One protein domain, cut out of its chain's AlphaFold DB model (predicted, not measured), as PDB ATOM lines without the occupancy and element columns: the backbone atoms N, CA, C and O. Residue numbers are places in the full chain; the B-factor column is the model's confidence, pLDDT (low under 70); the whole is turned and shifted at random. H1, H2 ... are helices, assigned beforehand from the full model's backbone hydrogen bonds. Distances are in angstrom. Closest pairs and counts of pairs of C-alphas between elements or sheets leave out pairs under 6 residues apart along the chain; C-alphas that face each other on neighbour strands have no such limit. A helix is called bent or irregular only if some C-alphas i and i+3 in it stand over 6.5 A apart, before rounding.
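What this domain is: This is residues 3 to 67 of the 67 residues of an uncharacterized protein of Candidatus Sedimenticola endophacoides (UniProt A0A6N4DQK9). One long helix, H1, reaches out as an arm with its first part, and beyond its far end the chain folds back through the short H2 into H3, which packs on residues 29 to 36 of H1 and makes a small head there. Residues 3 to 24 of H1 stick out and make most of the length. The printed part has 65 residues with three named helices, H1, H2, H3 along the chain, and no named strand; the class is all helix. It is extended, with a radius of gyration of the C-alphas of 18.0 A and spans of 59 by 26 by 16 A.

How they stand to each other: H1, residues 3 to 38, has a kink of 26 degrees near residue 16. H1 is neither bent nor irregular, but only just: C-alphas 14 and 17 are 6.4 A apart. H2, residues 45 to 49, is only just apart from H1, with their closest C-alphas 8.2 A from each other. H3, residues 56 to 65, touches H1 with H1's residues 29 to 36 alone; the closest C-alphas are those of Asp 33 and Gly 57, 4.3 A apart. H1 and H3 run the same way at a steep tilt of 65 degrees. H2 and H3 are close but not clearly touching, their closest C-alphas being those of Pro 45 and Leu 56, 7.7 A apart. Each O i to N i+4 pair is within hydrogen-bond range in H2 and H3, and 26 of 32 are in H1.

Where its parts are: H1 begins at C-alpha 3 (436.060, 574.430, 390.075) and ends at C-alpha 38 (488.238, 584.746, 379.229), 54.3 A on. H2 measures 6.1 A. H3 measures 14.1 A and ends at C-alpha 65 (487.015, 578.658, 395.234).

The domain as a whole: The two C-alphas farthest apart are those of Ser 3 and Asp 42, 59.3 A. The printed part has no cut, and both links are short. Mean pLDDT of the printed part is 87.3; residue 67 is under 70.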
ATOM      1  N   SER A   3     434.972 575.100 389.339       75.88
ATOM      2  CA  SER A   3     436.060 574.430 390.075       75.88
ATOM      3  C   SER A   3     437.344 574.290 389.251       75.88
ATOM      4  O   SER A   3     438.423 574.545 389.775       75.88
ATOM      5  N   LEU A   4     437.240 573.990 387.949       83.56
ATOM      6  CA  LEU A   4     438.403 573.789 387.074       83.56
ATOM      7  C   LEU A   4     439.298 575.037 386.998       83.56
ATOM      8  O   LEU A   4     440.515 574.940 387.128       83.56
ATOM      9  N   ARG A   5     438.699 576.231 386.883       84.19
ATOM     10  CA  ARG A   5     439.433 577.508 386.849       84.19
ATOM     11  C   ARG A   5     440.218 577.759 388.139       84.19
ATOM     12  O   ARG A   5     441.328 578.274 388.080       84.19
ATOM     13  N   ARG A   6     439.668 577.379 389.297       84.44
ATOM     14  CA  ARG A   6     440.345 577.520 390.597       84.44
ATOM     15  C   ARG A   6     441.584 576.631 390.693       84.44
ATOM     16  O   ARG A   6     442.622 577.110 391.137       84.44
ATOM     17  N   TYR A   7     441.495 575.384 390.230       89.06
ATOM     18  CA  TYR A   7     442.635 574.464 390.222       89.06
ATOM     19  C   TYR A   7     443.730 574.888 389.235       89.06
ATOM     20  O   TYR A   7     444.908 574.820 389.576       89.06
ATOM     21  N   LEU A   8     443.362 575.404 388.058       89.81
ATOM     22  CA  LEU A   8     444.329 575.942 387.092       89.81
ATOM     23  C   LEU A   8     445.079 577.165 387.638       89.81
ATOM     24  O   LEU A   8     446.297 577.246 387.505       89.81
ATOM     25  N   VAL A   9     444.370 578.092 388.290       92.75
ATOM     26  CA  VAL A   9     444.990 579.270 388.919       92.75
ATOM     27  C   VAL A   9     445.900 578.860 390.077       92.75
ATOM     28  O   VAL A   9     446.999 579.392 390.186       92.75
ATOM     29  N   ALA A  10     445.488 577.893 390.903       92.19
ATOM     30  CA  ALA A  10     446.324 577.372 391.983       92.19
ATOM     31  C   ALA A  10     447.604 576.704 391.450       92.19
ATOM     32  O   ALA A  10     448.687 576.972 391.962       92.19
ATOM     33  N   GLY A  11     447.501 575.900 390.386       91.25
ATOM     34  CA  GLY A  11     448.667 575.308 389.726       91.25
ATOM     35  C   GLY A  11     449.611 576.375 389.176       91.25
ATOM     36  O   GLY A  11     450.804 576.352 389.468       91.25
ATOM     37  N   LEU A  12     449.080 577.357 388.442       92.31
ATOM     38  CA  LEU A  12     449.879 578.452 387.892       92.31
ATOM     39  C   LEU A  12     450.580 579.256 388.997       92.31
ATOM     40  O   LEU A  12     451.756 579.579 388.860       92.31
ATOM     41  N   LEU A  13     449.896 579.515 390.113       94.00
ATOM     42  CA  LEU A  13     450.449 580.245 391.254       94.00
ATOM     43  C   LEU A  13     451.667 579.538 391.871       94.00
ATOM     44  O   LEU A  13     452.604 580.210 392.288       94.00
ATOM     45  N   VAL A  14     451.679 578.201 391.891       94.38
ATOM     46  CA  VAL A  14     452.820 577.398 392.372       94.38
ATOM     47  C   VAL A  14     453.955 577.351 391.342       94.38
ATOM     48  O   VAL A  14     455.127 577.392 391.711       94.38
ATOM     49  N   TRP A  15     453.628 577.301 390.049       95.94
ATOM     50  CA  TRP A  15     454.629 577.245 388.978       95.94
ATOM     51  C   TRP A  15     455.366 578.564 388.749       95.94
ATOM     52  O   TRP A  15     456.531 578.533 388.366       95.94
ATOM     53  N   VAL A  16     454.734 579.713 388.999       95.81
ATOM     54  CA  VAL A  16     455.363 581.037 388.832       95.81
ATOM     55  C   VAL A  16     456.686 581.164 389.606       95.81
ATOM     56  O   VAL A  16     457.704 581.422 388.962       95.81
ATOM     57  N   PRO A  17     456.748 580.955 390.936       95.44
ATOM     58  CA  PRO A  17     458.000 581.089 391.679       95.44
ATOM     59  C   PRO A  17     459.051 580.056 391.256       95.44
ATOM     60  O   PRO A  17     460.223 580.405 391.158       95.44
ATOM     61  N   LEU A  18     458.653 578.820 390.933       96.38
ATOM     62  CA  LEU A  18     459.572 577.795 390.416       96.38
ATOM     63  C   LEU A  18     460.143 578.163 389.038       96.38
ATOM     64  O   LEU A  18     461.314 577.926 388.753       96.38
ATOM     65  N   GLY A  19     459.326 578.764 388.174       96.38
ATOM     66  CA  GLY A  19     459.776 579.290 386.891       96.38
ATOM     67  C   GLY A  19     460.772 580.432 387.073       96.38
ATOM     68  O   GLY A  19     461.794 580.470 386.389       96.38
ATOM     69  N   VAL A  20     460.516 581.325 388.034       96.69
ATOM     70  CA  VAL A  20     461.427 582.426 388.377       96.69
ATOM     71  C   VAL A  20     462.754 581.895 388.913       96.69
ATOM     72  O   VAL A  20     463.799 582.346 388.451       96.69
ATOM     73  N   THR A  21     462.757 580.919 389.825       96.56
ATOM     74  CA  THR A  21     464.015 580.344 390.335       96.56
ATOM     75  C   THR A  21     464.813 579.673 389.224       96.56
ATOM     76  O   THR A  21     466.008 579.929 389.098       96.56
ATOM     77  N   LEU A  22     464.161 578.890 388.360       96.31
ATOM     78  CA  LEU A  22     464.803 578.294 387.186       96.31
ATOM     79  C   LEU A  22     465.384 579.350 386.242       96.31
ATOM     80  O   LEU A  22     466.483 579.162 385.722       96.31
ATOM     81  N   LEU A  23     464.676 580.459 386.025       96.44
ATOM     82  CA  LEU A  23     465.157 581.561 385.197       96.44
ATOM     83  C   LEU A  23     466.395 582.216 385.809       96.44
ATOM     84  O   LEU A  23     467.395 582.379 385.117       96.44
ATOM     85  N   VAL A  24     466.352 582.543 387.102       96.69
ATOM     86  CA  VAL A  24     467.479 583.155 387.818       96.69
ATOM     87  C   VAL A  24     468.702 582.242 387.781       96.69
ATOM     88  O   VAL A  24     469.786 582.694 387.421       96.69
ATOM     89  N   VAL A  25     468.528 580.948 388.075       94.75
ATOM     90  CA  VAL A  25     469.616 579.961 388.018       94.75
ATOM     91  C   VAL A  25     470.203 579.884 386.611       94.75
ATOM     92  O   VAL A  25     471.419 579.937 386.468       94.75
ATOM     93  N   ARG A  26     469.374 579.824 385.563       93.50
ATOM     94  CA  ARG A  26     469.852 579.794 384.170       93.50
ATOM     95  C   ARG A  26     470.641 581.044 383.793       93.50
ATOM     96  O   ARG A  26     471.680 580.926 383.154       93.50
ATOM     97  N   VAL A  27     470.173 582.230 384.181       94.56
ATOM     98  CA  VAL A  27     470.888 583.489 383.915       94.56
ATOM     99  C   VAL A  27     472.247 583.488 384.608       94.56
ATOM    100  O   VAL A  27     473.245 583.831 383.981       94.56
ATOM    101  N   LEU A  28     472.293 583.062 385.870       93.25
ATOM    102  CA  LEU A  28     473.525 583.006 386.650       93.25
ATOM    103  C   LEU A  28     474.523 581.993 386.073       93.25
ATOM    104  O   LEU A  28     475.698 582.313 385.917       93.25
ATOM    105  N   VAL A  29     474.043 580.807 385.694       91.56
ATOM    106  CA  VAL A  29     474.835 579.781 385.002       91.56
ATOM    107  C   VAL A  29     475.435 580.337 383.712       91.56
ATOM    108  O   VAL A  29     476.644 580.262 383.531       91.56
ATOM    109  N   ASN A  30     474.624 580.958 382.852       90.12
ATOM    110  CA  ASN A  30     475.097 581.504 381.578       90.12
ATOM    111  C   ASN A  30     476.136 582.619 381.771       90.12
ATOM    112  O   ASN A  30     477.087 582.720 380.999       90.12
ATOM    113  N   TRP A  31     475.966 583.451 382.801       90.94
ATOM    114  CA  TRP A  31     476.950 584.468 383.174       90.94
ATOM    115  C   TRP A  31     478.289 583.844 383.572       90.94
ATOM    116  O   TRP A  31     479.338 584.293 383.111       90.94
ATOM    117  N   LEU A  32     478.255 582.795 384.398       89.06
ATOM    118  CA  LEU A  32     479.456 582.086 384.838       89.06
ATOM    119  C   LEU A  32     480.120 581.319 383.695       89.06
ATOM    120  O   LEU A  32     481.336 581.389 383.554       89.06
ATOM    121  N   ASP A  33     479.356 580.661 382.828       87.69
ATOM    122  CA  ASP A  33     479.897 580.002 381.635       87.69
ATOM    123  C   ASP A  33     480.563 581.015 380.688       87.69
ATOM    124  O   ASP A  33     481.607 580.726 380.106       87.69
ATOM    125  N   GLY A  34     480.045 582.246 380.597       84.69
ATOM    126  CA  GLY A  34     480.683 583.333 379.849       84.69
ATOM    127  C   GLY A  34     482.095 583.679 380.340       84.69
ATOM    128  O   GLY A  34     482.937 584.087 379.540       84.69
ATOM    129  N   THR A  35     482.404 583.455 381.623       82.94
ATOM    130  CA  THR A  35     483.765 583.668 382.147       82.94
ATOM    131  C   THR A  35     484.778 582.678 381.572       82.94
ATOM    132  O   THR A  35     485.953 583.025 381.459       82.94
ATOM    133  N   LEU A  36     484.345 581.500 381.104       83.38
ATOM    134  CA  LEU A  36     485.223 580.527 380.441       83.38
ATOM    135  C   LEU A  36     485.807 581.074 379.135       83.38
ATOM    136  O   LEU A  36     486.908 580.695 378.739       83.38
ATOM    137  N   LEU A  37     485.122 582.023 378.490       83.44
ATOM    138  CA  LEU A  37     485.626 582.683 377.287       83.44
ATOM    139  C   LEU A  37     486.845 583.572 377.564       83.44
ATOM    140  O   LEU A  37     487.619 583.828 376.642       83.44
ATOM    141  N   LEU A  38     487.043 584.008 378.813       82.62
ATOM    142  CA  LEU A  38     488.238 584.746 379.229       82.62
ATOM    143  C   LEU A  38     489.467 583.835 379.336       82.62
ATOM    144  O   LEU A  38     490.592 584.328 379.260       82.62
ATOM    145  N   LEU A  39     489.273 582.522 379.500       82.81
ATOM    146  CA  LEU A  39     490.379 581.574 379.496       82.81
ATOM    147  C   LEU A  39     490.877 581.342 378.058       82.81
ATOM    148  O   LEU A  39     490.062 581.272 377.123       82.81
ATOM    149  N   PRO A  40     492.205 581.182 377.868       83.88
ATOM    150  CA  PRO A  40     492.762 580.756 376.591       83.88
ATOM    151  C   PRO A  40     492.113 579.442 376.129       83.88
ATOM    152  O   PRO A  40     491.758 578.627 376.983       83.88
ATOM    153  N   PRO A  41     491.982 579.206 374.809       81.88
ATOM    154  CA  PRO A  41     491.268 578.047 374.267       81.88
ATOM    155  C   PRO A  41     491.715 576.707 374.863       81.88
ATOM    156  O   PRO A  41     490.874 575.867 375.160       81.88
ATOM    157  N   ASP A  42     493.015 576.550 375.123       81.06
ATOM    158  CA  ASP A  42     493.605 575.318 375.659       81.06
ATOM    159  C   ASP A  42     493.189 575.011 377.106       81.06
ATOM    160  O   ASP A  42     493.253 573.865 377.541       81.06
ATOM    161  N   TYR A  43     492.749 576.017 377.867       81.00
ATOM    162  CA  TYR A  43     492.289 575.858 379.251       81.00
ATOM    163  C   TYR A  43     490.769 575.754 379.371       81.00
ATOM    164  O   TYR A  43     490.245 575.625 380.480       81.00
ATOM    165  N   ARG A  44     490.040 575.820 378.253       85.31
ATOM    166  CA  ARG A  44     488.587 575.690 378.277       85.31
ATOM    167  C   ARG A  44     488.186 574.223 378.374       85.31
ATOM    168  O   ARG A  44     488.767 573.390 377.678       85.31
ATOM    169  N   PRO A  45     487.158 573.883 379.164       78.75
ATOM    170  CA  PRO A  45     486.717 572.499 379.295       78.75
ATOM    171  C   PRO A  45     486.238 571.906 377.961       78.75
ATOM    172  O   PRO A  45     486.385 570.703 377.747       78.75
ATOM    173  N   GLU A  46     485.747 572.733 377.028       82.44
ATOM    174  CA  GLU A  46     485.360 572.274 375.687       82.44
ATOM    175  C   GLU A  46     486.533 571.673 374.896       82.44
ATOM    176  O   GLU A  46     486.323 570.732 374.134       82.44
ATOM    177  N   ALA A  47     487.762 572.170 375.085       81.06
ATOM    178  CA  ALA A  47     488.943 571.674 374.371       81.06
ATOM    179  C   ALA A  47     489.365 570.266 374.827       81.06
ATOM    180  O   ALA A  47     489.990 569.531 374.067       81.06
ATOM    181  N   TRP A  48     488.991 569.877 376.048       80.88
ATOM    182  CA  TRP A  48     489.342 568.588 376.650       80.88
ATOM    183  C   TRP A  48     488.219 567.564 376.485       80.88
ATOM    184  O   TRP A  48     488.479 566.381 376.283       80.88
ATOM    185  N   LEU A  49     486.967 568.020 376.574       82.62
ATOM    186  CA  LEU A  49     485.782 567.166 376.502       82.62
ATOM    187  C   LEU A  49     485.234 567.028 375.072       82.62
ATOM    188  O   LEU A  49     484.529 566.064 374.793       82.62
ATOM    189  N   GLY A  50     485.546 567.955 374.160       79.81
ATOM    190  CA  GLY A  50     485.061 567.947 372.772       79.81
ATOM    191  C   GLY A  50     483.595 568.369 372.598       79.81
ATOM    192  O   GLY A  50     483.096 568.396 371.475       79.81
ATOM    193  N   PHE A  51     482.896 568.712 373.685       81.06
ATOM    194  CA  PHE A  51     481.531 569.241 373.684       81.06
ATOM    195  C   PHE A  51     481.324 570.233 374.835       81.06
ATOM    196  O   PHE A  51     481.962 570.141 375.884       81.06
ATOM    197  N   THR A  52     480.417 571.192 374.644       79.69
ATOM    198  CA  THR A  52     480.071 572.196 375.658       79.69
ATOM    199  C   THR A  52     478.975 571.657 376.573       79.69
ATOM    200  O   THR A  52     477.887 571.324 376.104       79.69
ATOM    201  N   ILE A  53     479.238 571.594 377.882       82.69
ATOM    202  CA  ILE A  53     478.213 571.271 378.884       82.69
ATOM    203  C   ILE A  53     477.804 572.576 379.584       82.69
ATOM    204  O   ILE A  53     478.642 573.185 380.256       82.69
ATOM    205  N   PRO A  54     476.538 573.010 379.458       80.50
ATOM    206  CA  PRO A  54     476.054 574.197 380.152       80.50
ATOM    207  C   PRO A  54     476.105 573.985 381.671       80.50
ATOM    208  O   PRO A  54     475.679 572.943 382.172       80.50
ATOM    209  N   GLY A  55     476.618 574.969 382.408       84.12
ATOM    210  CA  GLY A  55     476.828 574.892 383.856       84.12
ATOM    211  C   GLY A  55     478.223 574.464 384.296       84.12
ATOM    212  O   GLY A  55     478.490 574.475 385.500       84.12
ATOM    213  N   LEU A  56     479.135 574.123 383.380       86.06
ATOM    214  CA  LEU A  56     480.512 573.778 383.754       86.06
ATOM    215  C   LEU A  56     481.275 574.946 384.374       86.06
ATOM    216  O   LEU A  56     482.069 574.715 385.284       86.06
ATOM    217  N   GLY A  57     481.028 576.185 383.946       84.56
ATOM    218  CA  GLY A  57     481.661 577.368 384.526       84.56
ATOM    219  C   GLY A  57     481.331 577.516 386.008       84.56
ATOM    220  O   GLY A  57     482.198 577.875 386.803       84.56
ATOM    221  N   VAL A  58     480.113 577.143 386.412       87.88
ATOM    222  CA  VAL A  58     479.683 577.129 387.821       87.88
ATOM    223  C   VAL A  58     480.449 576.067 388.607       87.88
ATOM    224  O   VAL A  58     480.999 576.368 389.663       87.88
ATOM    225  N   VAL A  59     480.515 574.836 388.090       87.69
ATOM    226  CA  VAL A  59     481.210 573.717 388.749       87.69
ATOM    227  C   VAL A  59     482.699 574.018 388.907       87.69
ATOM    228  O   VAL A  59     483.243 573.843 389.995       87.69
ATOM    229  N   LEU A  60     483.346 574.523 387.852       83.94
ATOM    230  CA  LEU A  60     484.753 574.926 387.881       83.94
ATOM    231  C   LEU A  60     484.991 576.082 388.852       83.94
ATOM    232  O   LEU A  60     485.937 576.025 389.630       83.94
ATOM    233  N   SER A  61     484.120 577.095 388.863       83.00
ATOM    234  CA  SER A  61     484.218 578.211 389.812       83.00
ATOM    235  C   SER A  61     484.127 577.726 391.259       83.00
ATOM    236  O   SER A  61     484.955 578.103 392.083       83.00
ATOM    237  N   ILE A  62     483.168 576.843 391.565       87.50
ATOM    238  CA  ILE A  62     483.040 576.226 392.893       87.50
ATOM    239  C   ILE A  62     484.304 575.424 393.222       87.50
ATOM    240  O   ILE A  62     484.872 575.610 394.291       87.50
ATOM    241  N   ALA A  63     484.789 574.585 392.306       88.62
ATOM    242  CA  ALA A  63     485.995 573.787 392.521       88.62
ATOM    243  C   ALA A  63     487.250 574.645 392.767       88.62
ATOM    244  O   ALA A  63     488.074 574.283 393.599       88.62
ATOM    245  N   ILE A  64     487.395 575.783 392.077       84.81
ATOM    246  CA  ILE A  64     488.519 576.715 392.256       84.81
ATOM    247  C   ILE A  64     488.423 577.444 393.598       84.81
ATOM    248  O   ILE A  64     489.438 577.586 394.270       84.81
ATOM    249  N   VAL A  65     487.232 577.915 393.979       89.62
ATOM    250  CA  VAL A  65     487.015 578.658 395.234       89.62
ATOM    251  C   VAL A  65     487.166 577.761 396.466       89.62
ATOM    252  O   VAL A  65     487.637 578.231 397.495       89.62
ATOM    253  N   PHE A  66     486.758 576.491 396.375       89.88
ATOM    254  CA  PHE A  66     486.813 575.531 397.484       89.88
ATOM    255  C   PHE A  66     488.128 574.732 397.578       89.88
ATOM    256  O   PHE A  66     488.226 573.865 398.450       89.88
ATOM    257  N   ARG A  67     489.118 574.992 396.714       65.50
ATOM    258  CA  ARG A  67     490.482 574.452 396.868       65.50
ATOM    259  C   ARG A  67     491.301 575.304 397.838       65.50
ATOM    260  O   ARG A  67     492.185 574.716 398.495       65.50
TER     261      ARG A  67